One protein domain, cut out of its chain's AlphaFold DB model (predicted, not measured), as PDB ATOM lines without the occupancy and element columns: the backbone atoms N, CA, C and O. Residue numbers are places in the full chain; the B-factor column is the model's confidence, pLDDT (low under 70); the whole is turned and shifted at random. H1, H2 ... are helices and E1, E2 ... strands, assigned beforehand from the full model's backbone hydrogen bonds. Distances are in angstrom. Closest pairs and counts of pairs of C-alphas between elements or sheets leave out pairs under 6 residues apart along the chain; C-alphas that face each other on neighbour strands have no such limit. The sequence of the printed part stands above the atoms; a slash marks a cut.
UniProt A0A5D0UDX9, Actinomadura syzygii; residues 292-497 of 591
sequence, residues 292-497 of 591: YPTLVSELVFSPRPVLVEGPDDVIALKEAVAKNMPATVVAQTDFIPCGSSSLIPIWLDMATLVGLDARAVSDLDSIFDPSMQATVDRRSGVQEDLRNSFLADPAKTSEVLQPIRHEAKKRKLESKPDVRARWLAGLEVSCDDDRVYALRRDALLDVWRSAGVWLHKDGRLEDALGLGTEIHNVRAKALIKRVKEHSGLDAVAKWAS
ATOM      1  N   TYR A 292     -43.036  20.396  -1.145       92.69
ATOM      2  CA  TYR A 292     -44.004  21.275  -1.808       92.69
ATOM      3  C   TYR A 292     -45.282  20.520  -2.207       92.69
ATOM      4  O   TYR A 292     -45.473  20.174  -3.376       92.69
ATOM      5  N   PRO A 293     -46.220  20.313  -1.263       89.50
ATOM      6  CA  PRO A 293     -47.445  19.554  -1.526       89.50
ATOM      7  C   PRO A 293     -48.375  20.176  -2.579       89.50
ATOM      8  O   PRO A 293     -49.230  19.482  -3.123       89.50
ATOM      9  N   THR A 294     -48.245  21.478  -2.857       90.50
ATOM     10  CA  THR A 294     -49.069  22.196  -3.844       90.50
ATOM     11  C   THR A 294     -48.476  22.189  -5.251       90.50
ATOM     12  O   THR A 294     -49.187  22.568  -6.180       90.50
ATOM     13  N   LEU A 295     -47.236  21.711  -5.437       93.75
ATOM     14  CA  LEU A 295     -46.477  21.810  -6.691       93.75
ATOM     15  C   LEU A 295     -47.289  21.332  -7.894       93.75
ATOM     16  O   LEU A 295     -47.453  22.067  -8.861       93.75
ATOM     17  N   VAL A 296     -47.840  20.118  -7.823       93.19
ATOM     18  CA  VAL A 296     -48.598  19.537  -8.941       93.19
ATOM     19  C   VAL A 296     -49.858  20.338  -9.235       93.19
ATOM     20  O   VAL A 296     -50.184  20.559 -10.396       93.19
ATOM     21  N   SER A 297     -50.553  20.797  -8.195       91.25
ATOM     22  CA  SER A 297     -51.766  21.589  -8.366       91.25
ATOM     23  C   SER A 297     -51.466  22.943  -9.020       91.25
ATOM     24  O   SER A 297     -52.130  23.321  -9.979       91.25
ATOM     25  N   GLU A 298     -50.405  23.627  -8.593       91.56
ATOM     26  CA  GLU A 298     -49.964  24.880  -9.209       91.56
ATOM     27  C   GLU A 298     -49.510  24.641 -10.655       91.56
ATOM     28  O   GLU A 298     -49.847  25.413 -11.546       91.56
ATOM     29  N   LEU A 299     -48.834  23.519 -10.917       92.69
ATOM     30  CA  LEU A 299     -48.326  23.166 -12.241       92.69
ATOM     31  C   LEU A 299     -49.443  22.955 -13.265       92.69
ATOM     32  O   LEU A 299     -49.366  23.490 -14.369       92.69
ATOM     33  N   VAL A 300     -50.470  22.173 -12.922       90.62
ATOM     34  CA  VAL A 300     -51.521  21.782 -13.881       90.62
ATOM     35  C   VAL A 300     -52.628  22.826 -14.038       90.62
ATOM     36  O   VAL A 300     -53.325  22.815 -15.055       90.62
ATOM     37  N   PHE A 301     -52.815  23.707 -13.049       87.62
ATOM     38  CA  PHE A 301     -53.837  24.760 -13.095       87.62
ATOM     39  C   PHE A 301     -53.292  26.124 -13.533       87.62
ATOM     40  O   PHE A 301     -54.088  26.974 -13.941       87.62
ATOM     41  N   SER A 302     -51.972  26.336 -13.515       88.06
ATOM     42  CA  SER A 302     -51.386  27.587 -13.994       88.06
ATOM     43  C   SER A 302     -51.455  27.705 -15.523       88.06
ATOM     44  O   SER A 302     -51.056  26.778 -16.235       88.06
ATOM     45  N   PRO A 303     -51.896  28.854 -16.075       85.31
ATOM     46  CA  PRO A 303     -51.745  29.148 -17.500       85.31
ATOM     47  C   PRO A 303     -50.277  29.248 -17.929       85.31
ATOM     48  O   PRO A 303     -49.955  28.931 -19.074       85.31
ATOM     49  N   ARG A 304     -49.402  29.700 -17.020       89.56
ATOM     50  CA  ARG A 304     -47.964  29.871 -17.232       89.56
ATOM     51  C   ARG A 304     -47.187  29.445 -15.987       89.56
ATOM     52  O   ARG A 304     -46.791  30.304 -15.194       89.56
ATOM     53  N   PRO A 305     -46.940  28.137 -15.824       94.06
ATOM     54  CA  PRO A 305     -46.102  27.655 -14.743       94.06
ATOM     55  C   PRO A 305     -44.629  27.978 -15.028       94.06
ATOM     56  O   PRO A 305     -44.090  27.653 -16.092       94.06
ATOM     57  N   VAL A 306     -43.966  28.608 -14.063       97.12
ATOM     58  CA  VAL A 306     -42.534  28.915 -14.090       97.12
ATOM     59  C   VAL A 306     -41.867  28.201 -12.923       97.12
ATOM     60  O   VAL A 306     -42.033  28.578 -11.766       97.12
ATOM     61  N   LEU A 307     -41.126  27.144 -13.232       97.56
ATOM     62  CA  LEU A 307     -40.408  26.330 -12.259       97.56
ATOM     63  C   LEU A 307     -39.190  27.089 -11.732       97.56
ATOM     64  O   LEU A 307     -38.429  27.653 -12.518       97.56
ATOM     65  N   VAL A 308     -39.003  27.087 -10.418       96.25
ATOM     66  CA  VAL A 308     -37.890  27.768  -9.742       96.25
ATOM     67  C   VAL A 308     -37.269  26.867  -8.680       96.25
ATOM     68  O   VAL A 308     -37.857  25.854  -8.291       96.25
ATOM     69  N   GLU A 309     -36.076  27.203  -8.200       91.75
ATOM     70  CA  GLU A 309     -35.362  26.345  -7.252       91.75
ATOM     71  C   GLU A 309     -36.008  26.352  -5.872       91.75
ATOM     72  O   GLU A 309     -36.254  25.286  -5.304       91.75
ATOM     73  N   GLY A 310     -36.335  27.532  -5.347       91.38
ATOM     74  CA  GLY A 310     -36.785  27.680  -3.974       91.38
ATOM     75  C   GLY A 310     -37.751  28.840  -3.728       91.38
ATOM     76  O   GLY A 310     -38.168  29.562  -4.632       91.38
ATOM     77  N   PRO A 311     -38.160  29.022  -2.460       90.75
ATOM     78  CA  PRO A 311     -39.143  30.034  -2.080       90.75
ATOM     79  C   PRO A 311     -38.621  31.471  -2.217       90.75
ATOM     80  O   PRO A 311     -39.419  32.385  -2.417       90.75
ATOM     81  N   ASP A 312     -37.304  31.683  -2.125       89.69
ATOM     82  CA  ASP A 312     -36.703  33.008  -2.304       89.69
ATOM     83  C   ASP A 312     -36.858  33.490  -3.758       89.69
ATOM     84  O   ASP A 312     -37.243  34.644  -3.975       89.69
ATOM     85  N   ASP A 313     -36.702  32.590  -4.738       92.12
ATOM     86  CA  ASP A 313     -36.987  32.857  -6.156       92.12
ATOM     87  C   ASP A 313     -38.449  33.232  -6.365       92.12
ATOM     88  O   ASP A 313     -38.755  34.221  -7.032       92.12
ATOM     89  N   VAL A 314     -39.369  32.483  -5.743       93.69
ATOM     90  CA  VAL A 314     -40.809  32.764  -5.815       93.69
ATOM     91  C   VAL A 314     -41.098  34.183  -5.328       93.69
ATOM     92  O   VAL A 314     -41.831  34.916  -5.990       93.69
ATOM     93  N   ILE A 315     -40.535  34.592  -4.188       92.69
ATOM     94  CA  ILE A 315     -40.749  35.936  -3.631       92.69
ATOM     95  C   ILE A 315     -40.188  37.005  -4.572       92.69
ATOM     96  O   ILE A 315     -40.893  37.963  -4.903       92.69
ATOM     97  N   ALA A 316     -38.936  36.850  -5.004       92.44
ATOM     98  CA  ALA A 316     -38.252  37.847  -5.815       92.44
ATOM     99  C   ALA A 316     -38.908  38.022  -7.191       92.44
ATOM    100  O   ALA A 316     -39.146  39.148  -7.631       92.44
ATOM    101  N   LEU A 317     -39.252  36.916  -7.849       94.06
ATOM    102  CA  LEU A 317     -39.839  36.925  -9.183       94.06
ATOM    103  C   LEU A 317     -41.306  37.358  -9.172       94.06
ATOM    104  O   LEU A 317     -41.708  38.106 -10.064       94.06
ATOM    105  N   LYS A 318     -42.094  36.992  -8.148       93.94
ATOM    106  CA  LYS A 318     -43.459  37.529  -7.984       93.94
ATOM    107  C   LYS A 318     -43.445  39.046  -7.849       93.94
ATOM    108  O   LYS A 318     -44.235  39.718  -8.510       93.94
ATOM    109  N   GLU A 319     -42.529  39.592  -7.050       93.62
ATOM    110  CA  GLU A 319     -42.381  41.043  -6.918       93.62
ATOM    111  C   GLU A 319     -41.903  41.684  -8.231       93.62
ATOM    112  O   GLU A 319     -42.432  42.715  -8.643       93.62
ATOM    113  N   ALA A 320     -40.956  41.057  -8.937       93.38
ATOM    114  CA  ALA A 320     -40.448  41.571 -10.208       93.38
ATOM    115  C   ALA A 320     -41.532  41.587 -11.302       93.38
ATOM    116  O   ALA A 320     -41.625  42.550 -12.064       93.38
ATOM    117  N   VAL A 321     -42.390  40.565 -11.372       92.62
ATOM    118  CA  VAL A 321     -43.537  40.545 -12.293       92.62
ATOM    119  C   VAL A 321     -44.581  41.579 -11.874       92.62
ATOM    120  O   VAL A 321     -45.030  42.340 -12.725       92.62
ATOM    121  N   ALA A 322     -44.916  41.686 -10.586       92.31
ATOM    122  CA  ALA A 322     -45.872  42.683 -10.090       92.31
ATOM    123  C   ALA A 322     -45.424  44.134 -10.344       92.31
ATOM    124  O   ALA A 322     -46.259  45.004 -10.591       92.31
ATOM    125  N   LYS A 323     -44.112  44.394 -10.318       91.25
ATOM    126  CA  LYS A 323     -43.510  45.694 -10.640       91.25
ATOM    127  C   LYS A 323     -43.609  46.044 -12.129       91.25
ATOM    128  O   LYS A 323     -43.808  47.209 -12.460       91.25
ATOM    129  N   ASN A 324     -43.431  45.060 -13.013       87.75
ATOM    130  CA  ASN A 324     -43.200  45.298 -14.442       87.75
ATOM    131  C   ASN A 324     -44.382  44.930 -15.354       87.75
ATOM    132  O   ASN A 324     -44.367  45.300 -16.528       87.75
ATOM    133  N   MET A 325     -45.380  44.193 -14.856       90.06
ATOM    134  CA  MET A 325     -46.461  43.625 -15.668       90.06
ATOM    135  C   MET A 325     -47.855  44.055 -15.187       90.06
ATOM    136  O   MET A 325     -48.062  44.285 -13.995       90.06
ATOM    137  N   PRO A 326     -48.854  44.116 -16.089       87.75
ATOM    138  CA  PRO A 326     -50.249  44.324 -15.713       87.75
ATOM    139  C   PRO A 326     -50.776  43.234 -14.772       87.75
ATOM    140  O   PRO A 326     -50.403  42.067 -14.886       87.75
ATOM    141  N   ALA A 327     -51.743  43.581 -13.917       86.81
ATOM    142  CA  ALA A 327     -52.357  42.643 -12.970       86.81
ATOM    143  C   ALA A 327     -52.947  41.384 -13.640       86.81
ATOM    144  O   ALA A 327     -52.942  40.310 -13.046       86.81
ATOM    145  N   THR A 328     -53.413  41.490 -14.889       83.12
ATOM    146  CA  THR A 328     -53.935  40.360 -15.674       83.12
ATOM    147  C   THR A 328     -52.860  39.338 -16.047       83.12
ATOM    148  O   THR A 328     -53.147  38.146 -16.064       83.12
ATOM    149  N   VAL A 329     -51.634  39.793 -16.323       86.62
ATOM    150  CA  VAL A 329     -50.464  38.944 -16.596       86.62
ATOM    151  C   VAL A 329     -49.963  38.311 -15.299       86.62
ATOM    152  O   VAL A 329     -49.689  37.112 -15.260       86.62
ATOM    153  N   VAL A 330     -49.887  39.112 -14.228       87.81
ATOM    154  CA  VAL A 330     -49.482  38.657 -12.887       87.81
ATOM    155  C   VAL A 330     -50.385  37.513 -12.420       87.81
ATOM    156  O   VAL A 330     -49.886  36.490 -11.972       87.81
ATOM    157  N   ALA A 331     -51.704  37.649 -12.586       84.94
ATOM    158  CA  ALA A 331     -52.684  36.644 -12.170       84.94
ATOM    159  C   ALA A 331     -52.644  35.331 -12.977       84.94
ATOM    160  O   ALA A 331     -53.320  34.378 -12.606       84.94
ATOM    161  N   GLN A 332     -51.905  35.289 -14.089       87.56
ATOM    162  CA  GLN A 332     -51.788  34.115 -14.963       87.56
ATOM    163  C   GLN A 332     -50.376  33.518 -14.976       87.56
ATOM    164  O   GLN A 332     -50.132  32.578 -15.728       87.56
ATOM    165  N   THR A 333     -49.454  34.068 -14.180       90.94
ATOM    166  CA  THR A 333     -48.059  33.617 -14.089       90.94
ATOM    167  C   THR A 333     -47.791  33.091 -12.685       90.94
ATOM    168  O   THR A 333     -47.731  33.877 -11.738       90.94
ATOM    169  N   ASP A 334     -47.580  31.781 -12.549       93.25
ATOM    170  CA  ASP A 334     -47.293  31.159 -11.255       93.25
ATOM    171  C   ASP A 334     -45.847  30.678 -11.187       93.25
ATOM    172  O   ASP A 334     -45.371  29.943 -12.048       93.25
ATOM    173  N   PHE A 335     -45.153  31.082 -10.124       95.88
ATOM    174  CA  PHE A 335     -43.807  30.607  -9.812       95.88
ATOM    175  C   PHE A 335     -43.892  29.433  -8.845       95.88
ATOM    176  O   PHE A 335     -44.421  29.595  -7.741       95.88
ATOM    177  N   ILE A 336     -43.361  28.286  -9.264       95.88
ATOM    178  CA  ILE A 336     -43.547  26.997  -8.602       95.88
ATOM    179  C   ILE A 336     -42.189  26.486  -8.112       95.88
ATOM    180  O   ILE A 336     -41.323  26.175  -8.934       95.88
ATOM    181  N   PRO A 337     -41.973  26.391  -6.791       95.31
ATOM    182  CA  PRO A 337     -40.713  25.908  -6.249       95.31
ATOM    183  C   PRO A 337     -40.594  24.387  -6.410       95.31
ATOM    184  O   PRO A 337     -41.486  23.636  -6.017       95.31
ATOM    185  N   CYS A 338     -39.470  23.927  -6.957       91.75
ATOM    186  CA  CYS A 338     -39.176  22.504  -7.143       91.75
ATOM    187  C   CYS A 338     -38.296  21.916  -6.028       91.75
ATOM    188  O   CYS A 338     -38.290  20.699  -5.837       91.75
ATOM    189  N   GLY A 339     -37.556  22.759  -5.301       85.62
ATOM    190  CA  GLY A 339     -36.681  22.414  -4.173       85.62
ATOM    191  C   GLY A 339     -35.191  22.402  -4.485       85.62
ATOM    192  O   GLY A 339     -34.384  22.628  -3.588       85.62
ATOM    193  N   SER A 340     -34.808  22.145  -5.734       85.19
ATOM    194  CA  SER A 340     -33.423  22.285  -6.193       85.19
ATOM    195  C   SER A 340     -33.357  22.402  -7.710       85.19
ATOM    196  O   SER A 340     -34.228  21.865  -8.407       85.19
ATOM    197  N   SER A 341     -32.271  22.988  -8.214       85.88
ATOM    198  CA  SER A 341     -31.878  22.963  -9.630       85.88
ATOM    199  C   SER A 341     -31.981  21.578 -10.269       85.88
ATOM    200  O   SER A 341     -32.478  21.438 -11.381       85.88
ATOM    201  N   SER A 342     -31.615  20.526  -9.533       86.06
ATOM    202  CA  SER A 342     -31.648  19.152 -10.042       86.06
ATOM    203  C   SER A 342     -33.064  18.607 -10.294       86.06
ATOM    204  O   SER A 342     -33.230  17.665 -11.076       86.06
ATOM    205  N   LEU A 343     -34.085  19.143  -9.614       90.81
ATOM    206  CA  LEU A 343     -35.485  18.704  -9.722       90.81
ATOM    207  C   LEU A 343     -36.250  19.448 -10.820       90.81
ATOM    208  O   LEU A 343     -37.183  18.882 -11.389       90.81
ATOM    209  N   ILE A 344     -35.830  20.670 -11.151       93.88
ATOM    210  CA  ILE A 344     -36.368  21.453 -12.269       93.88
ATOM    211  C   ILE A 344     -36.446  20.639 -13.573       93.88
ATOM    212  O   ILE A 344     -37.535  20.597 -14.141       93.88
ATOM    213  N   PRO A 345     -35.388  19.951 -14.060       92.25
ATOM    214  CA  PRO A 345     -35.459  19.231 -15.333       92.25
ATOM    215  C   PRO A 345     -36.515  18.125 -15.353       92.25
ATOM    216  O   PRO A 345     -37.166  17.930 -16.375       92.25
ATOM    217  N   ILE A 346     -36.733  17.439 -14.224       90.75
ATOM    218  CA  ILE A 346     -37.744  16.378 -14.115       90.75
ATOM    219  C   ILE A 346     -39.143  16.972 -14.297       90.75
ATOM    220  O   ILE A 346     -39.906  16.512 -15.146       90.75
ATOM    221  N   TRP A 347     -39.468  18.012 -13.525       93.00
ATOM    222  CA  TRP A 347     -40.772  18.672 -13.598       93.00
ATOM    223  C   TRP A 347     -40.986  19.389 -14.934       93.00
ATOM    224  O   TRP A 347     -42.099  19.399 -15.458       93.00
ATOM    225  N   LEU A 348     -39.922  19.947 -15.515       92.75
ATOM    226  CA  LEU A 348     -39.965  20.617 -16.808       92.75
ATOM    227  C   LEU A 348     -40.239  19.628 -17.948       92.75
ATOM    228  O   LEU A 348     -41.088  19.906 -18.799       92.75
ATOM    229  N   ASP A 349     -39.562  18.476 -17.965       90.31
ATOM    230  CA  ASP A 349     -39.820  17.409 -18.938       90.31
ATOM    231  C   ASP A 349     -41.253  16.890 -18.811       90.31
ATOM    232  O   ASP A 349     -41.964  16.819 -19.812       90.31
ATOM    233  N   MET A 350     -41.711  16.610 -17.586       90.25
ATOM    234  CA  MET A 350     -43.093  16.206 -17.315       90.25
ATOM    235  C   MET A 350     -44.109  17.192 -17.882       90.25
ATOM    236  O   MET A 350     -44.987  16.806 -18.650       90.25
ATOM    237  N   ALA A 351     -43.964  18.473 -17.536       91.75
ATOM    238  CA  ALA A 351     -44.861  19.521 -17.999       91.75
ATOM    239  C   ALA A 351     -44.866  19.621 -19.532       91.75
ATOM    240  O   ALA A 351     -45.929  19.713 -20.144       91.75
ATOM    241  N   THR A 352     -43.694  19.510 -20.161       89.38
ATOM    242  CA  THR A 352     -43.564  19.512 -21.627       89.38
ATOM    243  C   THR A 352     -44.271  18.309 -22.257       89.38
ATOM    244  O   THR A 352     -44.994  18.464 -23.240       89.38
ATOM    245  N   LEU A 353     -44.115  17.109 -21.687       88.44
ATOM    246  CA  LEU A 353     -44.716  15.876 -22.204       88.44
ATOM    247  C   LEU A 353     -46.246  15.930 -22.203       88.44
ATOM    248  O   LEU A 353     -46.871  15.491 -23.176       88.44
ATOM    249  N   VAL A 354     -46.848  16.513 -21.164       89.38
ATOM    250  CA  VAL A 354     -48.305  16.716 -21.082       89.38
ATOM    251  C   VAL A 354     -48.810  17.955 -21.837       89.38
ATOM    252  O   VAL A 354     -50.012  18.228 -21.843       89.38
ATOM    253  N   GLY A 355     -47.924  18.692 -22.511       88.38
ATOM    254  CA  GLY A 355     -48.277  19.853 -23.334       88.38
ATOM    255  C   GLY A 355     -48.549  21.132 -22.538       88.38
ATOM    256  O   GLY A 355     -49.274  22.003 -23.013       88.38
ATOM    257  N   LEU A 356     -48.019  21.257 -21.320       89.19
ATOM    258  CA  LEU A 356     -48.060  22.509 -20.563       89.19
ATOM    259  C   LEU A 356     -46.968  23.463 -21.062       89.19
ATOM    260  O   LEU A 356     -45.832  23.059 -21.305       89.19
ATOM    261  N   ASP A 357     -47.293  24.754 -21.141       88.31
ATOM    262  CA  ASP A 357     -46.370  25.815 -21.568       88.31
ATOM    263  C   ASP A 357     -45.457  26.279 -20.411       88.31
ATOM    264  O   ASP A 357     -45.455  27.442 -19.984       88.31
ATOM    265  N   ALA A 358     -44.707  25.320 -19.862       92.81
ATOM    266  CA  ALA A 358     -43.854  25.505 -18.697       92.81
ATOM    267  C   ALA A 358     -42.477  26.086 -19.043       92.81
ATOM    268  O   ALA A 358     -41.806  25.671 -19.999       92.81
ATOM    269  N   ARG A 359     -42.027  27.011 -18.193       95.69
ATOM    270  CA  ARG A 359     -40.680  27.600 -18.218       95.69
ATOM    271  C   ARG A 359     -39.933  27.294 -16.931       95.69
ATOM    272  O   ARG A 359     -40.543  26.886 -15.949       95.69
ATOM    273  N   ALA A 360     -38.625  27.515 -16.930       97.06
ATOM    274  CA  ALA A 360     -37.808  27.404 -15.727       97.06
ATOM    275  C   ALA A 360     -36.895  28.617 -15.537       97.06
ATOM    276  O   ALA A 360     -36.373  29.152 -16.515       97.06
ATOM    277  N   VAL A 361     -36.679  29.016 -14.287       96.88
ATOM    278  CA  VAL A 361     -35.648  29.974 -13.869       96.88
ATOM    279  C   VAL A 361     -34.762  29.284 -12.839       96.88
ATOM    280  O   VAL A 361     -35.269  28.619 -11.938       96.88
ATOM    281  N   SER A 362     -33.448  29.404 -12.993       95.50
ATOM    282  CA  SER A 362     -32.477  28.760 -12.110       95.50
ATOM    283  C   SER A 362     -31.181  29.568 -12.051       95.50
ATOM    284  O   SER A 362     -30.921  30.429 -12.901       95.50
ATOM    285  N   ASP A 363     -30.359  29.289 -11.054       94.50
ATOM    286  CA  ASP A 363     -29.015  29.821 -10.921       94.50
ATOM    287  C   ASP A 363     -28.095  29.313 -12.044       94.50
ATOM    288  O   ASP A 363     -28.355  28.326 -12.740       94.50
ATOM    289  N   LEU A 364     -26.982  30.016 -12.256       94.38
ATOM    290  CA  LEU A 364     -26.043  29.703 -13.334       94.38
ATOM    291  C   LEU A 364     -25.379  28.328 -13.186       94.38
ATOM    292  O   LEU A 364     -24.940  27.755 -14.181       94.38
ATOM    293  N   ASP A 365     -25.266  27.790 -11.974       93.38
ATOM    294  CA  ASP A 365     -24.605  26.504 -11.733       93.38
ATOM    295  C   ASP A 365     -25.363  25.308 -12.320       93.38
ATOM    296  O   ASP A 365     -24.725  24.316 -12.699       93.38
ATOM    297  N   SER A 366     -26.666  25.451 -12.552       93.62
ATOM    298  CA  SER A 366     -27.503  24.516 -13.311       93.62
ATOM    299  C   SER A 366     -27.020  24.272 -14.734       93.62
ATOM    300  O   SER A 366     -27.267  23.200 -15.289       93.62
ATOM    301  N   ILE A 367     -26.255  25.199 -15.324       94.25
ATOM    302  CA  ILE A 367     -25.634  24.976 -16.636       94.25
ATOM    303  C   ILE A 367     -24.675  23.782 -16.612       94.25
ATOM    304  O   ILE A 367     -24.412  23.178 -17.649       94.25
ATOM    305  N   PHE A 368     -24.139  23.416 -15.443       93.00
ATOM    306  CA  PHE A 368     -23.236  22.281 -15.271       93.00
ATOM    307  C   PHE A 368     -23.949  20.984 -14.868       93.00
ATOM    308  O   PHE A 368     -23.275  19.948 -14.855       93.00
ATOM    309  N   ASP A 369     -25.258  21.012 -14.590       90.94
ATOM    310  CA  ASP A 369     -26.053  19.824 -14.262       90.94
ATOM    311  C   ASP A 369     -26.339  18.991 -15.530       90.94
ATOM    312  O   ASP A 369     -27.029  19.462 -16.441       90.94
ATOM    313  N   PRO A 370     -25.851  17.735 -15.617       90.44
ATOM    314  CA  PRO A 370     -26.126  16.859 -16.752       90.44
ATOM    315  C   PRO A 370     -27.618  16.606 -17.002       90.44
ATOM    316  O   PRO A 370     -28.011  16.446 -18.159       90.44
ATOM    317  N   SER A 371     -28.446  16.556 -15.952       88.94
ATOM    318  CA  SER A 371     -29.892  16.363 -16.098       88.94
ATOM    319  C   SER A 371     -30.531  17.568 -16.778       88.94
ATOM    320  O   SER A 371     -31.267  17.393 -17.746       88.94
ATOM    321  N   MET A 372     -30.173  18.779 -16.343       92.25
ATOM    322  CA  MET A 372     -30.644  20.020 -16.953       92.25
ATOM    323  C   MET A 372     -30.193  20.155 -18.411       92.25
ATOM    324  O   MET A 372     -31.013  20.425 -19.288       92.25
ATOM    325  N   GLN A 373     -28.917  19.872 -18.694       93.88
ATOM    326  CA  GLN A 373     -28.380  19.869 -20.060       93.88
ATOM    327  C   GLN A 373     -29.155  18.915 -20.973       93.88
ATOM    328  O   GLN A 373     -29.542  19.293 -22.073       93.88
ATOM    329  N   ALA A 374     -29.416  17.687 -20.515       91.25
ATOM    330  CA  ALA A 374     -30.126  16.692 -21.309       91.25
ATOM    331  C   ALA A 374     -31.589  17.082 -21.576       91.25
ATOM    332  O   ALA A 374     -32.095  16.810 -22.663       91.25
ATOM    333  N   THR A 375     -32.262  17.702 -20.603       91.12
ATOM    334  CA  THR A 375     -33.626  18.226 -20.759       91.12
ATOM    335  C   THR A 375     -33.672  19.350 -21.791       91.12
ATOM    336  O   THR A 375     -34.506  19.307 -22.693       91.12
ATOM    337  N   VAL A 376     -32.743  20.310 -21.735       92.75
ATOM    338  CA  VAL A 376     -32.687  21.414 -22.708       92.75
ATOM    339  C   VAL A 376     -32.296  20.916 -24.103       92.75
ATOM    340  O   VAL A 376     -32.971  21.252 -25.071       92.75
ATOM    341  N   ASP A 377     -31.292  20.041 -24.222       92.44
ATOM    342  CA  ASP A 377     -30.827  19.483 -25.506       92.44
ATOM    343  C   ASP A 377     -31.910  18.656 -26.244       92.44
ATOM    344  O   ASP A 377     -31.792  18.420 -27.452       92.44
ATOM    345  N   ARG A 378     -32.952  18.184 -25.537       90.19
ATOM    346  CA  ARG A 378     -34.119  17.492 -26.120       90.19
ATOM    347  C   ARG A 378     -35.195  18.443 -26.646       90.19
ATOM    348  O   ARG A 378     -36.079  17.991 -27.375       90.19
ATOM    349  N   ARG A 379     -35.161  19.726 -26.277       89.19
ATOM    350  CA  ARG A 379     -36.163  20.699 -26.721       89.19
ATOM    351  C   ARG A 379     -35.982  21.032 -28.201       89.19
ATOM    352  O   ARG A 379     -34.878  21.012 -28.746       89.19
ATOM    353  N   SER A 380     -37.097  21.323 -28.864       86.62
ATOM    354  CA  SER A 380     -37.136  21.640 -30.292       86.62
ATOM    355  C   SER A 380     -36.270  22.858 -30.618       86.62
ATOM    356  O   SER A 380     -36.341  23.860 -29.913       86.62
ATOM    357  N   GLY A 381     -35.486  22.782 -31.694       87.44
ATOM    358  CA  GLY A 381     -34.632  23.882 -32.166       87.44
ATOM    359  C   GLY A 381     -33.269  23.979 -31.474       87.44
ATOM    360  O   GLY A 381     -32.315  24.417 -32.101       87.44
ATOM    361  N   VAL A 382     -33.108  23.456 -30.250       91.56
ATOM    362  CA  VAL A 382     -31.862  23.623 -29.474       91.56
ATOM    363  C   VAL A 382     -30.645  23.035 -30.175       91.56
ATOM    364  O   VAL A 382     -29.623  23.698 -30.291       91.56
ATOM    365  N   GLN A 383     -30.725  21.804 -30.683       91.25
ATOM    366  CA  GLN A 383     -29.579  21.195 -31.371       91.25
ATOM    367  C   GLN A 383     -29.201  21.945 -32.653       91.25
ATOM    368  O   GLN A 383     -28.039  21.945 -33.041       91.25
ATOM    369  N   GLU A 384     -30.168  22.557 -33.334       90.44
ATOM    370  CA  GLU A 384     -29.907  23.376 -34.517       90.44
ATOM    371  C   GLU A 384     -29.249  24.702 -34.125       90.44
ATOM    372  O   GLU A 384     -28.197  25.040 -34.667       90.44
ATOM    373  N   ASP A 385     -29.774  25.375 -33.101       91.06
ATOM    374  CA  ASP A 385     -29.193  26.594 -32.539       91.06
ATOM    375  C   ASP A 385     -27.757  26.356 -32.046       91.06
ATOM    376  O   ASP A 385     -26.852  27.131 -32.354       91.06
ATOM    377  N   LEU A 386     -27.494  25.235 -31.365       91.56
ATOM    378  CA  LEU A 386     -26.147  24.867 -30.922       91.56
ATOM    379  C   LEU A 386     -25.189  24.625 -32.101       91.56
ATOM    380  O   LEU A 386     -24.024  25.029 -32.028       91.56
ATOM    381  N   ARG A 387     -25.650  24.000 -33.196       89.44
ATOM    382  CA  ARG A 387     -24.838  23.854 -34.422       89.44
ATOM    383  C   ARG A 387     -24.541  25.213 -35.041       89.44
ATOM    384  O   ARG A 387     -23.393  25.470 -35.387       89.44
ATOM    385  N   ASN A 388     -25.540  26.081 -35.144       88.56
ATOM    386  CA  ASN A 388     -25.413  27.374 -35.811       88.56
ATOM    387  C   ASN A 388     -24.542  28.356 -35.012       88.56
ATOM    388  O   ASN A 388     -23.694  29.036 -35.589       88.56
ATOM    389  N   SER A 389     -24.707  28.411 -33.689       87.50
ATOM    390  CA  SER A 389     -23.979  29.347 -32.825       87.50
ATOM    391  C   SER A 389     -22.566  28.883 -32.465       87.50
ATOM    392  O   SER A 389     -21.697  29.724 -32.235       87.50
ATOM    393  N   PHE A 390     -22.312  27.569 -32.401       88.25
ATOM    394  CA  PHE A 390     -21.036  27.033 -31.898       88.25
ATOM    395  C   PHE A 390     -20.304  26.088 -32.849       88.25
ATOM    396  O   PHE A 390     -19.197  25.667 -32.505       88.25
ATOM    397  N   LEU A 391     -20.892  25.742 -34.000       83.25
ATOM    398  CA  LEU A 391     -20.379  24.707 -34.910       83.25
ATOM    399  C   LEU A 391     -20.108  23.379 -34.179       83.25
ATOM    400  O   LEU A 391     -19.152  22.670 -34.484       83.25
ATOM    401  N   ALA A 392     -20.922  23.069 -33.164       76.44
ATOM    402  CA  ALA A 392     -20.728  21.905 -32.310       76.44
ATOM    403  C   ALA A 392     -21.217  20.616 -32.989       76.44
ATOM    404  O   ALA A 392     -22.375  20.527 -33.401       76.44
ATOM    405  N   ASP A 393     -20.352  19.601 -33.033       76.88
ATOM    406  CA  ASP A 393     -20.688  18.240 -33.453       76.88
ATOM    407  C   ASP A 393     -20.047  17.220 -32.484       76.88
ATOM    408  O   ASP A 393     -18.819  17.118 -32.441       76.88
ATOM    409  N   PRO A 394     -20.828  16.499 -31.655       83.12
ATOM    410  CA  PRO A 394     -22.286  16.520 -31.587       83.12
ATOM    411  C   PRO A 394     -22.834  17.821 -30.979       83.12
ATOM    412  O   PRO A 394     -22.246  18.424 -30.084       83.12
ATOM    413  N   ALA A 395     -24.019  18.221 -31.439       87.44
ATOM    414  CA  ALA A 395     -24.711  19.437 -31.016       87.44
ATOM    415  C   ALA A 395     -25.353  19.292 -29.628       87.44
ATOM    416  O   ALA A 395     -26.571  19.175 -29.496       87.44
ATOM    417  N   LYS A 396     -24.513  19.226 -28.595       92.25
ATOM    418  CA  LYS A 396     -24.916  19.056 -27.196       92.25
ATOM    419  C   LYS A 396     -24.360  20.177 -26.341       92.25
ATOM    420  O   LYS A 396     -23.209  20.585 -26.526       92.25
ATOM    421  N   THR A 397     -25.113  20.597 -25.327       92.69
ATOM    422  CA  THR A 397     -24.634  21.617 -24.384       92.69
ATOM    423  C   THR A 397     -23.338  21.171 -23.694       92.69
ATOM    424  O   THR A 397     -22.409  21.960 -23.520       92.69
ATOM    425  N   SER A 398     -23.229  19.882 -23.360       92.69
ATOM    426  CA  SER A 398     -22.022  19.310 -22.749       92.69
ATOM    427  C   SER A 398     -20.746  19.519 -23.578       92.69
ATOM    428  O   SER A 398     -19.700  19.779 -22.982       92.69
ATOM    429  N   GLU A 399     -20.832  19.472 -24.912       92.06
ATOM    430  CA  GLU A 399     -19.710  19.726 -25.827       92.06
ATOM    431  C   GLU A 399     -19.387  21.217 -25.922       92.06
ATOM    432  O   GLU A 399     -18.226  21.623 -25.827       92.06
ATOM    433  N   VAL A 400     -20.416  22.067 -26.007       90.50
ATOM    434  CA  VAL A 400     -20.246  23.529 -26.013       90.50
ATOM    435  C   VAL A 400     -19.571  24.026 -24.729       90.50
ATOM    436  O   VAL A 400     -18.791  24.982 -24.778       90.50
ATOM    437  N   LEU A 401     -19.793  23.346 -23.602       92.06
ATOM    438  CA  LEU A 401     -19.166  23.644 -22.314       92.06
ATOM    439  C   LEU A 401     -17.739  23.090 -22.153       92.06
ATOM    440  O   LEU A 401     -17.061  23.495 -21.205       92.06
ATOM    441  N   GLN A 402     -17.244  22.197 -23.019       91.56
ATOM    442  CA  GLN A 402     -15.901  21.608 -22.858       91.56
ATOM    443  C   GLN A 402     -14.774  22.652 -22.801       91.56
ATOM    444  O   GLN A 402     -13.952  22.557 -21.886       91.56
ATOM    445  N   PRO A 403     -14.730  23.685 -23.670       90.94
ATOM    446  CA  PRO A 403     -13.702  24.724 -23.583       90.94
ATOM    447  C   PRO A 403     -13.732  25.475 -22.246       90.94
ATOM    448  O   PRO A 403     -12.689  25.698 -21.637       90.94
ATOM    449  N   ILE A 404     -14.932  25.781 -21.739       90.69
ATOM    450  CA  ILE A 404     -15.134  26.434 -20.437       90.69
ATOM    451  C   ILE A 404     -14.639  25.523 -19.303       90.69
ATOM    452  O   ILE A 404     -13.935  25.969 -18.397       90.69
ATOM    453  N   ARG A 405     -14.951  24.220 -19.357       91.62
ATOM    454  CA  ARG A 405     -14.484  23.226 -18.374       91.62
ATOM    455  C   ARG A 405     -12.964  23.056 -18.396       91.62
ATOM    456  O   ARG A 405     -12.357  22.902 -17.335       91.62
ATOM    457  N   HIS A 406     -12.356  23.069 -19.581       91.62
ATOM    458  CA  HIS A 406     -10.909  22.968 -19.748       91.62
ATOM    459  C   HIS A 406     -10.196  24.184 -19.149       91.62
ATOM    460  O   HIS A 406      -9.262  24.017 -18.363       91.62
ATOM    461  N   GLU A 407     -10.682  25.390 -19.443       92.19
ATOM    462  CA  GLU A 407     -10.117  26.626 -18.900       92.19
ATOM    463  C   GLU A 407     -10.274  26.700 -17.375       92.19
ATOM    464  O   GLU A 407      -9.303  26.968 -16.666       92.19
ATOM    465  N   ALA A 408     -11.445  26.342 -16.839       89.62
ATOM    466  CA  ALA A 408     -11.651  26.262 -15.393       89.62
ATOM    467  C   ALA A 408     -10.635  25.322 -14.716       89.62
ATOM    468  O   ALA A 408     -10.088  25.632 -13.654       89.62
ATOM    469  N   LYS A 409     -10.336  24.178 -15.348       91.62
ATOM    470  CA  LYS A 409      -9.330  23.223 -14.861       91.62
ATOM    471  C   LYS A 409      -7.912  23.789 -14.950       91.62
ATOM    472  O   LYS A 409      -7.137  23.611 -14.010       91.62
ATOM    473  N   LYS A 410      -7.570  24.484 -16.039       92.00
ATOM    474  CA  LYS A 410      -6.277  25.169 -16.214       92.00
ATOM    475  C   LYS A 410      -6.045  26.214 -15.117       92.00
ATOM    476  O   LYS A 410      -4.944  26.295 -14.579       92.00
ATOM    477  N   ARG A 411      -7.105  26.921 -14.711       90.31
ATOM    478  CA  ARG A 411      -7.115  27.877 -13.588       90.31
ATOM    479  C   ARG A 411      -7.175  27.226 -12.200       90.31
ATOM    480  O   ARG A 411      -7.226  27.937 -11.204       90.31
ATOM    481  N   LYS A 412      -7.134  25.890 -12.116       92.44
ATOM    482  CA  LYS A 412      -7.191  25.108 -10.866       92.44
ATOM    483  C   LYS A 412      -8.445  25.382 -10.022       92.44
ATOM    484  O   LYS A 412      -8.398  25.261  -8.801       92.44
ATOM    485  N   LEU A 413      -9.564  25.727 -10.662       90.00
ATOM    486  CA  LEU A 413     -10.844  25.885  -9.972       90.00
ATOM    487  C   LEU A 413     -11.369  24.526  -9.490       90.00
ATOM    488  O   LEU A 413     -11.196  23.502 -10.163       90.00
ATOM    489  N   GLU A 414     -12.054  24.523  -8.344       88.75
ATOM    490  CA  GLU A 414     -12.737  23.332  -7.836       88.75
ATOM    491  C   GLU A 414     -13.735  22.779  -8.869       88.75
ATOM    492  O   GLU A 414     -14.284  23.487  -9.718       88.75
ATOM    493  N   SER A 415     -13.991  21.471  -8.810       86.62
ATOM    494  CA  SER A 415     -14.958  20.823  -9.700       86.62
ATOM    495  C   SER A 415     -16.415  21.100  -9.338       86.62
ATOM    496  O   SER A 415     -17.300  20.648 -10.062       86.62
ATOM    497  N   LYS A 416     -16.668  21.810  -8.234       88.19
ATOM    498  CA  LYS A 416     -18.019  22.111  -7.772       88.19
ATOM    499  C   LYS A 416     -18.727  23.080  -8.739       88.19
ATOM    500  O   LYS A 416     -18.101  24.059  -9.162       88.19
ATOM    501  N   PRO A 417     -19.997  22.818  -9.102       87.88
ATOM    502  CA  PRO A 417     -20.765  23.665 -10.019       87.88
ATOM    503  C   PRO A 417     -20.831  25.135  -9.598       87.88
ATOM    504  O   PRO A 417     -20.580  26.013 -10.419       87.88
ATOM    505  N   ASP A 418     -21.058  25.401  -8.312       86.62
ATOM    506  CA  ASP A 418     -21.201  26.746  -7.749       86.62
ATOM    507  C   ASP A 418     -19.930  27.604  -7.902       86.62
ATOM    508  O   ASP A 418     -20.002  28.798  -8.194       86.62
ATOM    509  N   VAL A 419     -18.748  27.004  -7.724       88.00
ATOM    510  CA  VAL A 419     -17.455  27.692  -7.876       88.00
ATOM    511  C   VAL A 419     -17.229  28.068  -9.337       88.00
ATOM    512  O   VAL A 419     -16.800  29.180  -9.645       88.00
ATOM    513  N   ARG A 420     -17.543  27.148 -10.253       89.81
ATOM    514  CA  ARG A 420     -17.393  27.378 -11.694       89.81
ATOM    515  C   ARG A 420     -18.401  28.387 -12.219       89.81
ATOM    516  O   ARG A 420     -18.037  29.188 -13.070       89.81
ATOM    517  N   ALA A 421     -19.625  28.371 -11.702       90.00
ATOM    518  CA  ALA A 421     -20.656  29.341 -12.032       90.00
ATOM    519  C   ALA A 421     -20.260  30.753 -11.598       90.00
ATOM    520  O   ALA A 421     -20.321  31.666 -12.411       90.00
ATOM    521  N   ARG A 422     -19.751  30.926 -10.372       89.94
ATOM    522  CA  ARG A 422     -19.250  32.228  -9.896       89.94
ATOM    523  C   ARG A 422     -18.093  32.760 -10.738       89.94
ATOM    524  O   ARG A 422     -18.075  33.938 -11.077       89.94
ATOM    525  N   TRP A 423     -17.151  31.896 -11.120       91.62
ATOM    526  CA  TRP A 423     -16.098  32.282 -12.064       91.62
ATOM    527  C   TRP A 423     -16.679  32.696 -13.420       91.62
ATOM    528  O   TRP A 423     -16.306  33.741 -13.939       91.62
ATOM    529  N   LEU A 424     -17.612  31.909 -13.963       91.50
ATOM    530  CA  LEU A 424     -18.236  32.164 -15.261       91.50
ATOM    531  C   LEU A 424     -19.073  33.456 -15.271       91.50
ATOM    532  O   LEU A 424     -19.083  34.165 -16.277       91.50
ATOM    533  N   ALA A 425     -19.740  33.780 -14.164       90.62
ATOM    534  CA  ALA A 425     -20.466  35.033 -13.968       90.62
ATOM    535  C   ALA A 425     -19.521  36.244 -13.946       90.62
ATOM    536  O   ALA A 425     -19.819  37.267 -14.556       90.62
ATOM    537  N   GLY A 426     -18.347  36.105 -13.320       88.31
ATOM    538  CA  GLY A 426     -17.335  37.162 -13.226       88.31
ATOM    539  C   GLY A 426     -16.559  37.454 -14.516       88.31
ATOM    540  O   GLY A 426     -15.721  38.351 -14.516       88.31
ATOM    541  N   LEU A 427     -16.793  36.712 -15.605       87.12
ATOM    542  CA  LEU A 427     -16.133  36.967 -16.888       87.12
ATOM    543  C   LEU A 427     -16.732  38.201 -17.570       87.12
ATOM    544  O   LEU A 427     -17.931  38.234 -17.875       87.12
ATOM    545  N   GLU A 428     -15.875  39.173 -17.880       80.38
ATOM    546  CA  GLU A 428     -16.242  40.376 -18.623       80.38
ATOM    547  C   GLU A 428     -15.795  40.304 -20.090       80.38
ATOM    548  O   GLU A 428     -14.699  39.849 -20.418       80.38
ATOM    549  N   VAL A 429     -16.634  40.820 -20.992       72.06
ATOM    550  CA  VAL A 429     -16.348  40.886 -22.441       72.06
ATOM    551  C   VAL A 429     -15.226  41.893 -22.762       72.06
ATOM    552  O   VAL A 429     -14.618  41.822 -23.828       72.06
ATOM    553  N   SER A 430     -14.945  42.821 -21.843       67.50
ATOM    554  CA  SER A 430     -13.910  43.863 -21.919       67.50
ATOM    555  C   SER A 430     -12.479  43.340 -21.737       67.50
ATOM    556  O   SER A 430     -11.542  44.041 -22.112       67.50
ATOM    557  N   CYS A 431     -12.295  42.145 -21.170       71.31
ATOM    558  CA  CYS A 431     -10.985  41.547 -20.913       71.31
ATOM    559  C   CYS A 431     -10.604  40.581 -22.044       71.31
ATOM    560  O   CYS A 431     -11.300  39.590 -22.257       71.31
ATOM    561  N   ASP A 432      -9.496  40.830 -22.753       73.12
ATOM    562  CA  ASP A 432      -9.107  40.044 -23.938       73.12
ATOM    563  C   ASP A 432      -8.940  38.537 -23.654       73.12
ATOM    564  O   ASP A 432      -9.338  37.715 -24.483       73.12
ATOM    565  N   ASP A 433      -8.449  38.162 -22.467       75.94
ATOM    566  CA  ASP A 433      -8.244  36.758 -22.075       75.94
ATOM    567  C   ASP A 433      -9.556  36.020 -21.726       75.94
ATOM    568  O   ASP A 433      -9.648  34.798 -21.872       75.94
ATOM    569  N   ASP A 434     -10.589  36.749 -21.287       85.81
ATOM    570  CA  ASP A 434     -11.868  36.192 -20.816       85.81
ATOM    571  C   ASP A 434     -13.014  36.369 -21.828       85.81
ATOM    572  O   ASP A 434     -14.020  35.648 -21.783       85.81
ATOM    573  N   ARG A 435     -12.842  37.272 -22.800       86.62
ATOM    574  CA  ARG A 435     -13.852  37.677 -23.786       86.62
ATOM    575  C   ARG A 435     -14.481  36.504 -24.530       86.62
ATOM    576  O   ARG A 435     -15.697  36.471 -24.711       86.62
ATOM    577  N   VAL A 436     -13.676  35.534 -24.960       88.12
ATOM    578  CA  VAL A 436     -14.158  34.366 -25.721       88.12
ATOM    579  C   VAL A 436     -15.106  33.506 -24.879       88.12
ATOM    580  O   VAL A 436     -16.123  33.024 -25.380       88.12
ATOM    581  N   TYR A 437     -14.801  33.334 -23.593       90.12
ATOM    582  CA  TYR A 437     -15.606  32.531 -22.677       90.12
ATOM    583  C   TYR A 437     -16.878  33.266 -22.245       90.12
ATOM    584  O   TYR A 437     -17.932  32.635 -22.165       90.12
ATOM    585  N   ALA A 438     -16.809  34.589 -22.056       89.38
ATOM    586  CA  ALA A 438     -17.974  35.433 -21.795       89.38
ATOM    587  C   ALA A 438     -18.968  35.416 -22.972       89.38
ATOM    588  O   ALA A 438     -20.148  35.136 -22.777       89.38
ATOM    589  N   LEU A 439     -18.489  35.599 -24.210       90.06
ATOM    590  CA  LEU A 439     -19.339  35.520 -25.407       90.06
ATOM    591  C   LEU A 439     -19.955  34.127 -25.586       90.06
ATOM    592  O   LEU A 439     -21.124  34.002 -25.944       90.06
ATOM    593  N   ARG A 440     -19.182  33.067 -25.311       91.50
ATOM    594  CA  ARG A 440     -19.678  31.686 -25.371       91.50
ATOM    595  C   ARG A 440     -20.747  31.414 -24.312       91.50
ATOM    596  O   ARG A 440     -21.729  30.746 -24.626       91.50
ATOM    597  N   ARG A 441     -20.571  31.925 -23.086       93.06
ATOM    598  CA  ARG A 441     -21.592  31.886 -22.027       93.06
ATOM    599  C   ARG A 441     -22.867  32.562 -22.515       93.06
ATOM    600  O   ARG A 441     -23.908  31.920 -22.504       93.06
ATOM    601  N   ASP A 442     -22.781  33.809 -22.966       93.00
ATOM    602  CA  ASP A 442     -23.959  34.607 -23.322       93.00
ATOM    603  C   ASP A 442     -24.748  33.974 -24.474       93.00
ATOM    604  O   ASP A 442     -25.959  33.797 -24.360       93.00
ATOM    605  N   ALA A 443     -24.059  33.507 -25.520       93.00
ATOM    606  CA  ALA A 443     -24.700  32.788 -26.618       93.00
ATOM    607  C   ALA A 443     -25.393  31.496 -26.145       93.00
ATOM    608  O   ALA A 443     -26.486  31.177 -26.603       93.00
ATOM    609  N   LEU A 444     -24.799  30.753 -25.203       94.44
ATOM    610  CA  LEU A 444     -25.401  29.521 -24.688       94.44
ATOM    611  C   LEU A 444     -26.627  29.827 -23.815       94.44
ATOM    612  O   LEU A 444     -27.636  29.130 -23.906       94.44
ATOM    613  N   LEU A 445     -26.558  30.891 -23.009       95.31
ATOM    614  CA  LEU A 445     -27.691  31.377 -22.225       95.31
ATOM    615  C   LEU A 445     -28.848  31.833 -23.117       95.31
ATOM    616  O   LEU A 445     -30.002  31.606 -22.763       95.31
ATOM    617  N   ASP A 446     -28.565  32.432 -24.272       94.50
ATOM    618  CA  ASP A 446     -29.592  32.828 -25.237       94.50
ATOM    619  C   ASP A 446     -30.291  31.612 -25.866       94.50
ATOM    620  O   ASP A 446     -31.520  31.607 -25.953       94.50
ATOM    621  N   VAL A 447     -29.541  30.554 -26.206       94.56
ATOM    622  CA  VAL A 447     -30.108  29.273 -26.679       94.56
ATOM    623  C   VAL A 447     -30.980  28.619 -25.604       94.56
ATOM    624  O   VAL A 447     -32.078  28.143 -25.876       94.56
ATOM    625  N   TRP A 448     -30.535  28.610 -24.348       96.00
ATOM    626  CA  TRP A 448     -31.345  28.062 -23.255       96.00
ATOM    627  C   TRP A 448     -32.609  28.900 -23.018       96.00
ATOM    628  O   TRP A 448     -33.697  28.353 -22.808       96.00
ATOM    629  N   ARG A 449     -32.499  30.229 -23.143       95.19
ATOM    630  CA  ARG A 449     -33.621  31.163 -22.992       95.19
ATOM    631  C   ARG A 449     -34.673  30.983 -24.083       95.19
ATOM    632  O   ARG A 449     -35.866  31.022 -23.760       95.19
ATOM    633  N   SER A 450     -34.271  30.791 -25.343       91.56
ATOM    634  CA  SER A 450     -35.201  30.479 -26.443       91.56
ATOM    635  C   SER A 450     -35.882  29.128 -26.219       91.56
ATOM    636  O   SER A 450     -37.076  28.987 -26.477       91.56
ATOM    637  N   ALA A 451     -35.163  28.184 -25.610       92.19
ATOM    638  CA  ALA A 451     -35.672  26.882 -25.211       92.19
ATOM    639  C   ALA A 451     -36.538  26.900 -23.940       92.19
ATOM    640  O   ALA A 451     -36.903  25.833 -23.459       92.19
ATOM    641  N   GLY A 452     -36.889  28.054 -23.363       93.81
ATOM    642  CA  GLY A 452     -37.779  28.122 -22.195       93.81
ATOM    643  C   GLY A 452     -37.095  27.934 -20.834       93.81
ATOM    644  O   GLY A 452     -37.789  27.711 -19.841       93.81
ATOM    645  N   VAL A 453     -35.766  28.063 -20.765       96.44
ATOM    646  CA  VAL A 453     -34.985  28.031 -19.519       96.44
ATOM    647  C   VAL A 453     -34.169  29.309 -19.367       96.44
ATOM    648  O   VAL A 453     -33.315  29.621 -20.189       96.44
ATOM    649  N   TRP A 454     -34.372  30.032 -18.274       96.62
ATOM    650  CA  TRP A 454     -33.562  31.188 -17.927       96.62
ATOM    651  C   TRP A 454     -32.552  30.828 -16.843       96.62
ATOM    652  O   TRP A 454     -32.942  30.376 -15.770       96.62
ATOM    653  N   LEU A 455     -31.271  31.105 -17.089       95.88
ATOM    654  CA  LEU A 455     -30.251  31.082 -16.041       95.88
ATOM    655  C   LEU A 455     -29.803  32.501 -15.689       95.88
ATOM    656  O   LEU A 455     -29.602  33.335 -16.580       95.88
ATOM    657  N   HIS A 456     -29.637  32.788 -14.399       93.25
ATOM    658  CA  HIS A 456     -29.120  34.076 -13.940       93.25
ATOM    659  C   HIS A 456     -27.670  34.266 -14.402       93.25
ATOM    660  O   HIS A 456     -26.756  33.653 -13.870       93.25
ATOM    661  N   LYS A 457     -27.428  35.139 -15.391       90.88
ATOM    662  CA  LYS A 457     -26.074  35.384 -15.932       90.88
ATOM    663  C   LYS A 457     -25.056  35.798 -14.856       90.88
ATOM    664  O   LYS A 457     -23.868  35.537 -15.013       90.88
ATOM    665  N   ASP A 458     -25.544  36.436 -13.791       88.44
ATOM    666  CA  ASP A 458     -24.750  37.005 -12.702       88.44
ATOM    667  C   ASP A 458     -24.411  35.966 -11.613       88.44
ATOM    668  O   ASP A 458     -23.753  36.303 -10.635       88.44
ATOM    669  N   GLY A 459     -24.802  34.697 -11.788       89.44
ATOM    670  CA  GLY A 459     -24.556  33.628 -10.822       89.44
ATOM    671  C   GLY A 459     -25.851  33.184 -10.164       89.44
ATOM    672  O   GLY A 459     -26.654  32.506 -10.807       89.44
ATOM    673  N   ARG A 460     -26.036  33.538  -8.891       89.06
ATOM    674  CA  ARG A 460     -27.257  33.234  -8.139       89.06
ATOM    675  C   ARG A 460     -28.286  34.354  -8.205       89.06
ATOM    676  O   ARG A 460     -27.953  35.492  -8.549       89.06
ATOM    677  N   LEU A 461     -29.519  34.065  -7.792       87.50
ATOM    678  CA  LEU A 461     -30.534  35.094  -7.546       87.50
ATOM    679  C   LEU A 461     -30.001  36.226  -6.655       87.50
ATOM    680  O   LEU A 461     -30.236  37.405  -6.937       87.50
ATOM    681  N   GLU A 462     -29.295  35.892  -5.571       85.75
ATOM    682  CA  GLU A 462     -28.770  36.899  -4.649       85.75
ATOM    683  C   GLU A 462     -27.719  37.789  -5.319       85.75
ATOM    684  O   GLU A 462     -27.756  39.007  -5.134       85.75
ATOM    685  N   ASP A 463     -26.861  37.213  -6.165       84.94
ATOM    686  CA  ASP A 463     -25.862  37.957  -6.937       84.94
ATOM    687  C   ASP A 463     -26.546  38.922  -7.923       84.94
ATOM    688  O   ASP A 463     -26.206  40.107  -7.972       84.94
ATOM    689  N   ALA A 464     -27.595  38.463  -8.619       81.75
ATOM    690  CA  ALA A 464     -28.402  39.289  -9.526       81.75
ATOM    691  C   ALA A 464     -29.124  40.456  -8.816       81.75
ATOM    692  O   ALA A 464     -29.474  41.462  -9.442       81.75
ATOM    693  N   LEU A 465     -29.347  40.340  -7.504       82.62
ATOM    694  CA  LEU A 465     -29.959  41.367  -6.657       82.62
ATOM    695  C   LEU A 465     -28.943  42.184  -5.841       82.62
ATOM    696  O   LEU A 465     -29.345  43.089  -5.098       82.62
ATOM    697  N   GLY A 466     -27.644  41.887  -5.957       79.06
ATOM    698  CA  GLY A 466     -26.587  42.516  -5.163       79.06
ATOM    699  C   GLY A 466     -26.715  42.245  -3.658       79.06
ATOM    700  O   GLY A 466     -26.367  43.096  -2.833       79.06
ATOM    701  N   LEU A 467     -27.278  41.092  -3.291       72.56
ATOM    702  CA  LEU A 467     -27.416  40.604  -1.924       72.56
ATOM    703  C   LEU A 467     -26.235  39.663  -1.634       72.56
ATOM    704  O   LEU A 467     -26.106  38.613  -2.243       72.56
ATOM    705  N   GLY A 468     -25.342  40.040  -0.716       64.06
ATOM    706  CA  GLY A 468     -24.278  39.137  -0.254       64.06
ATOM    707  C   GLY A 468     -24.815  37.925   0.530       64.06
ATOM    708  O   GLY A 468     -26.019  37.760   0.714       64.06
ATOM    709  N   THR A 469     -23.917  37.091   1.066       56.09
ATOM    710  CA  THR A 469     -24.247  35.845   1.794       56.09
ATOM    711  C   THR A 469     -24.887  36.031   3.177       56.09
ATOM    712  O   THR A 469     -25.306  35.053   3.794       56.09
ATOM    713  N   GLU A 470     -24.983  37.253   3.695       48.22
ATOM    714  CA  GLU A 470     -25.583  37.515   5.002       48.22
ATOM    715  C   GLU A 470     -27.051  37.917   4.851       48.22
ATOM    716  O   GLU A 470     -27.333  38.925   4.218       48.22
ATOM    717  N   ILE A 471     -27.972  37.133   5.435       50.09
ATOM    718  CA  ILE A 471     -29.217  37.537   6.133       50.09
ATOM    719  C   ILE A 471     -30.143  36.308   6.214       50.09
ATOM    720  O   ILE A 471     -30.791  35.937   5.237       50.09
ATOM    721  N   HIS A 472     -30.268  35.703   7.402       47.66
ATOM    722  CA  HIS A 472     -31.062  34.477   7.590       47.66
ATOM    723  C   HIS A 472     -32.452  34.644   8.231       47.66
ATOM    724  O   HIS A 472     -33.145  33.653   8.376       47.66
ATOM    725  N   ASN A 473     -32.924  35.856   8.558       43.03
ATOM    726  CA  ASN A 473     -34.301  36.050   9.076       43.03
ATOM    727  C   ASN A 473     -35.001  37.357   8.623       43.03
ATOM    728  O   ASN A 473     -36.174  37.567   8.916       43.03
ATOM    729  N   VAL A 474     -34.320  38.224   7.855       54.00
ATOM    730  CA  VAL A 474     -34.867  39.478   7.265       54.00
ATOM    731  C   VAL A 474     -35.041  39.346   5.732       54.00
ATOM    732  O   VAL A 474     -35.384  40.301   5.036       54.00
ATOM    733  N   ARG A 475     -34.832  38.133   5.199       71.31
ATOM    734  CA  ARG A 475     -34.568  37.854   3.778       71.31
ATOM    735  C   ARG A 475     -35.700  38.293   2.849       71.31
ATOM    736  O   ARG A 475     -35.445  39.060   1.934       71.31
ATOM    737  N   ALA A 476     -36.957  37.948   3.144       77.19
ATOM    738  CA  ALA A 476     -38.091  38.296   2.277       77.19
ATOM    739  C   ALA A 476     -38.319  39.816   2.136       77.19
ATOM    740  O   ALA A 476     -38.513  40.317   1.032       77.19
ATOM    741  N   LYS A 477     -38.250  40.584   3.237       80.19
ATOM    742  CA  LYS A 477     -38.400  42.053   3.179       80.19
ATOM    743  C   LYS A 477     -37.227  42.712   2.454       80.19
ATOM    744  O   LYS A 477     -37.437  43.668   1.713       80.19
ATOM    745  N   ALA A 478     -36.012  42.210   2.673       80.69
ATOM    746  CA  ALA A 478     -34.817  42.690   1.988       80.69
ATOM    747  C   ALA A 478     -34.865  42.385   0.480       80.69
ATOM    748  O   ALA A 478     -34.589  43.280  -0.313       80.69
ATOM    749  N   LEU A 479     -35.293  41.175   0.098       82.44
ATOM    750  CA  LEU A 479     -35.523  40.754  -1.288       82.44
ATOM    751  C   LEU A 479     -36.524  41.683  -1.977       82.44
ATOM    752  O   LEU A 479     -36.176  42.327  -2.961       82.44
ATOM    753  N   ILE A 480     -37.726  41.844  -1.411       85.31
ATOM    754  CA  ILE A 480     -38.768  42.722  -1.971       85.31
ATOM    755  C   ILE A 480     -38.251  44.154  -2.140       85.31
ATOM    756  O   ILE A 480     -38.444  44.775  -3.184       85.31
ATOM    757  N   LYS A 481     -37.568  44.693  -1.121       86.75
ATOM    758  CA  LYS A 481     -36.986  46.038  -1.189       86.75
ATOM    759  C   LYS A 481     -35.969  46.146  -2.330       86.75
ATOM    760  O   LYS A 481     -36.049  47.084  -3.119       86.75
ATOM    761  N   ARG A 482     -35.058  45.178  -2.456       86.56
ATOM    762  CA  ARG A 482     -34.044  45.174  -3.517       86.56
ATOM    763  C   ARG A 482     -34.650  45.060  -4.906       86.56
ATOM    764  O   ARG A 482     -34.237  45.820  -5.774       86.56
ATOM    765  N   VAL A 483     -35.654  44.207  -5.099       88.50
ATOM    766  CA  VAL A 483     -36.374  44.070  -6.378       88.50
ATOM    767  C   VAL A 483     -37.064  45.379  -6.782       88.50
ATOM    768  O   VAL A 483     -37.096  45.736  -7.960       88.50
ATOM    769  N   LYS A 484     -37.580  46.151  -5.820       87.62
ATOM    770  CA  LYS A 484     -38.136  47.484  -6.108       87.62
ATOM    771  C   LYS A 484     -37.059  48.470  -6.558       87.62
ATOM    772  O   LYS A 484     -37.273  49.202  -7.519       87.62
ATOM    773  N   GLU A 485     -35.910  48.454  -5.893       87.12
ATOM    774  CA  GLU A 485     -34.806  49.396  -6.118       87.12
ATOM    775  C   GLU A 485     -33.938  49.061  -7.346       87.12
ATOM    776  O   GLU A 485     -33.358  49.968  -7.935       87.12
ATOM    777  N   HIS A 486     -33.853  47.791  -7.749       83.50
ATOM    778  CA  HIS A 486     -32.966  47.310  -8.816       83.50
ATOM    779  C   HIS A 486     -33.771  46.739  -9.988       83.50
ATOM    780  O   HIS A 486     -34.856  46.192  -9.807       83.50
ATOM    781  N   SER A 487     -33.234  46.845 -11.203       83.50
ATOM    782  CA  SER A 487     -33.837  46.308 -12.434       83.50
ATOM    783  C   SER A 487     -33.297  44.928 -12.838       83.50
ATOM    784  O   SER A 487     -33.639  44.417 -13.904       83.50
ATOM    785  N   GLY A 488     -32.464  44.299 -11.995       82.44
ATOM    786  CA  GLY A 488     -31.764  43.045 -12.310       82.44
ATOM    787  C   GLY A 488     -32.682  41.878 -12.701       82.44
ATOM    788  O   GLY A 488     -32.275  41.003 -13.460       82.44
ATOM    789  N   LEU A 489     -33.944  41.897 -12.257       90.31
ATOM    790  CA  LEU A 489     -34.942  40.866 -12.570       90.31
ATOM    791  C   LEU A 489     -35.983  41.288 -13.613       90.31
ATOM    792  O   LEU A 489     -36.822  40.469 -13.979       90.31
ATOM    793  N   ASP A 490     -35.946  42.517 -14.133       90.94
ATOM    794  CA  ASP A 490     -36.997  43.022 -15.030       90.94
ATOM    795  C   ASP A 490     -37.050  42.218 -16.343       90.94
ATOM    796  O   ASP A 490     -38.126  41.897 -16.858       90.94
ATOM    797  N   ALA A 491     -35.882  41.821 -16.860       91.94
ATOM    798  CA  ALA A 491     -35.778  41.003 -18.066       91.94
ATOM    799  C   ALA A 491     -36.318  39.578 -17.849       91.94
ATOM    800  O   ALA A 491     -37.077  39.082 -18.687       91.94
ATOM    801  N   VAL A 492     -35.989  38.956 -16.707       93.50
ATOM    802  CA  VAL A 492     -36.551  37.655 -16.305       93.50
ATOM    803  C   VAL A 492     -38.055  37.763 -16.152       93.50
ATOM    804  O   VAL A 492     -38.767  36.928 -16.689       93.50
ATOM    805  N   ALA A 493     -38.550  38.783 -15.453       91.56
ATOM    806  CA  ALA A 493     -39.972  38.967 -15.203       91.56
ATOM    807  C   ALA A 493     -40.756  39.075 -16.515       91.56
ATOM    808  O   ALA A 493     -41.755  38.382 -16.700       91.56
ATOM    809  N   LYS A 494     -40.265  39.880 -17.465       92.12
ATOM    810  CA  LYS A 494     -40.859  39.991 -18.802       92.12
ATOM    811  C   LYS A 494     -40.838  38.675 -19.558       92.12
ATOM    812  O   LYS A 494     -41.841  38.311 -20.164       92.12
ATOM    813  N   TRP A 495     -39.726  37.954 -19.518       93.56
ATOM    814  CA  TRP A 495     -39.629  36.658 -20.173       93.56
ATOM    815  C   TRP A 495     -40.519  35.597 -19.509       93.56
ATOM    816  O   TRP A 495     -41.206  34.866 -20.206       93.56
ATOM    817  N   ALA A 496     -40.554  35.510 -18.186       91.62
ATOM    818  CA  ALA A 496     -41.317  34.509 -17.444       91.62
ATOM    819  C   ALA A 496     -42.833  34.719 -17.582       91.62
ATOM    820  O   ALA A 496     -43.601  33.760 -17.551       91.62
ATOM    821  N   SER A 497     -43.247  35.973 -17.766       88.44
ATOM    822  CA  SER A 497     -44.646  36.375 -17.801       88.44
ATOM    823  C   SER A 497     -45.491  35.665 -18.866       88.44
ATOM    824  O   SER A 497     -45.026  35.324 -19.962       88.44
TER     825      SER A 497
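This is residues 292 to 497 of the 591 residues of a protein of Actinomadura syzygii (UniProt A0A5D0UDX9). A small sheet of four parallel strands has helices over both faces, H1 and H4 on one and H2 and H14 on the other; beyond its E4 edge lies a second lobe of helices, H5 to H11. H13 packs on H2, and residues 468 to 474 stick out. The 206 printed residues hold fourteen named helices and four strands, along the chain H1 E1 H2 H3 E2 H4 E3 H5 to H11 E4 H12 H13 H14; the sheet's order is E2 E1 E3 E4. The class is mixed, helices and strands; the whole is compact, radius of gyration of the C-alphas 16.9 A, spanning 45 by 40 by 28 A.

Find C-alpha 304 at (-47.964, 29.871, -17.232); there E1, residues 304 to 308, begins. E2 is 333 to 337 (13.2 A), E3 359 to 362, E4 453 to 455. The helices are H1 295 to 301, H2 311 to 324, 20.1 A long, H3 327 to 330, H4 344 to 353, H5 364 to 368, H6 370 to 377, H7 382 to 390, H8 397 to 400, H9 402 to 410, H10 417 to 425, H11 435 to 450, 22.7 A, H12 461 to 464, H13 475 to 485, 15.2 A, and H14 490 to 496, ending at C-alpha 496, (-41.317, 34.509, -17.444).

Look first between E2 and E1, where N 306 and O 334 are 2.8 A apart; between E1 and E3, N 307 and O 359 are 2.8 A apart; between E3 and E4, N 454 and O 360 are 2.8 A apart. H2 and H14 on one face, H1 and H4 on the other, make three layers, helices on both faces of a sheet. E1, H2 H3, E2 is a strand-helix-strand unit, two parallel neighbours with helices between, its crossover right-handed; E3, H5 to H11, E4 is another. E2, H4, E3 is a split one, with E1 between its strands, also right-handed. H2 touches H13, Ala 316 and Leu 479 having the closest C-alphas, 6.0 A, at a shallow tilt of 25 degrees; H3 only just touches H2, with 3 pairs within 8 A. H12 is close to H2 but not clearly touching, 7.0 A. H4 touches H6, closest C-alphas Pro 345 and Met 372, 5.1 A. H11 grazes the sheet and touches H7, Asp 385 and Val 447, 6.5 A; H10 touches H5, Asp 365 and Ala 421, 4.9 A. H8 touches H6, 6.0 A, and H9 is close to H10 but not clearly touching, 6.9 A. Every O i to N i+4 pair is within hydrogen-bond range in H1, H2, H4, H6, H7, H9, H10, H11, H13 and H14; H5 has 0 of 1, but 2 of 2 O i to N i+3 pairs; H3, H8 and H12 are too short for such a pair.

The C-alphas farthest apart, Thr 328 and Lys 410, are 50.0 A apart. The printed part has no cut and no long link. Mean pLDDT of the printed part is 88.2; residues 430 and 468 to 474 are under 70.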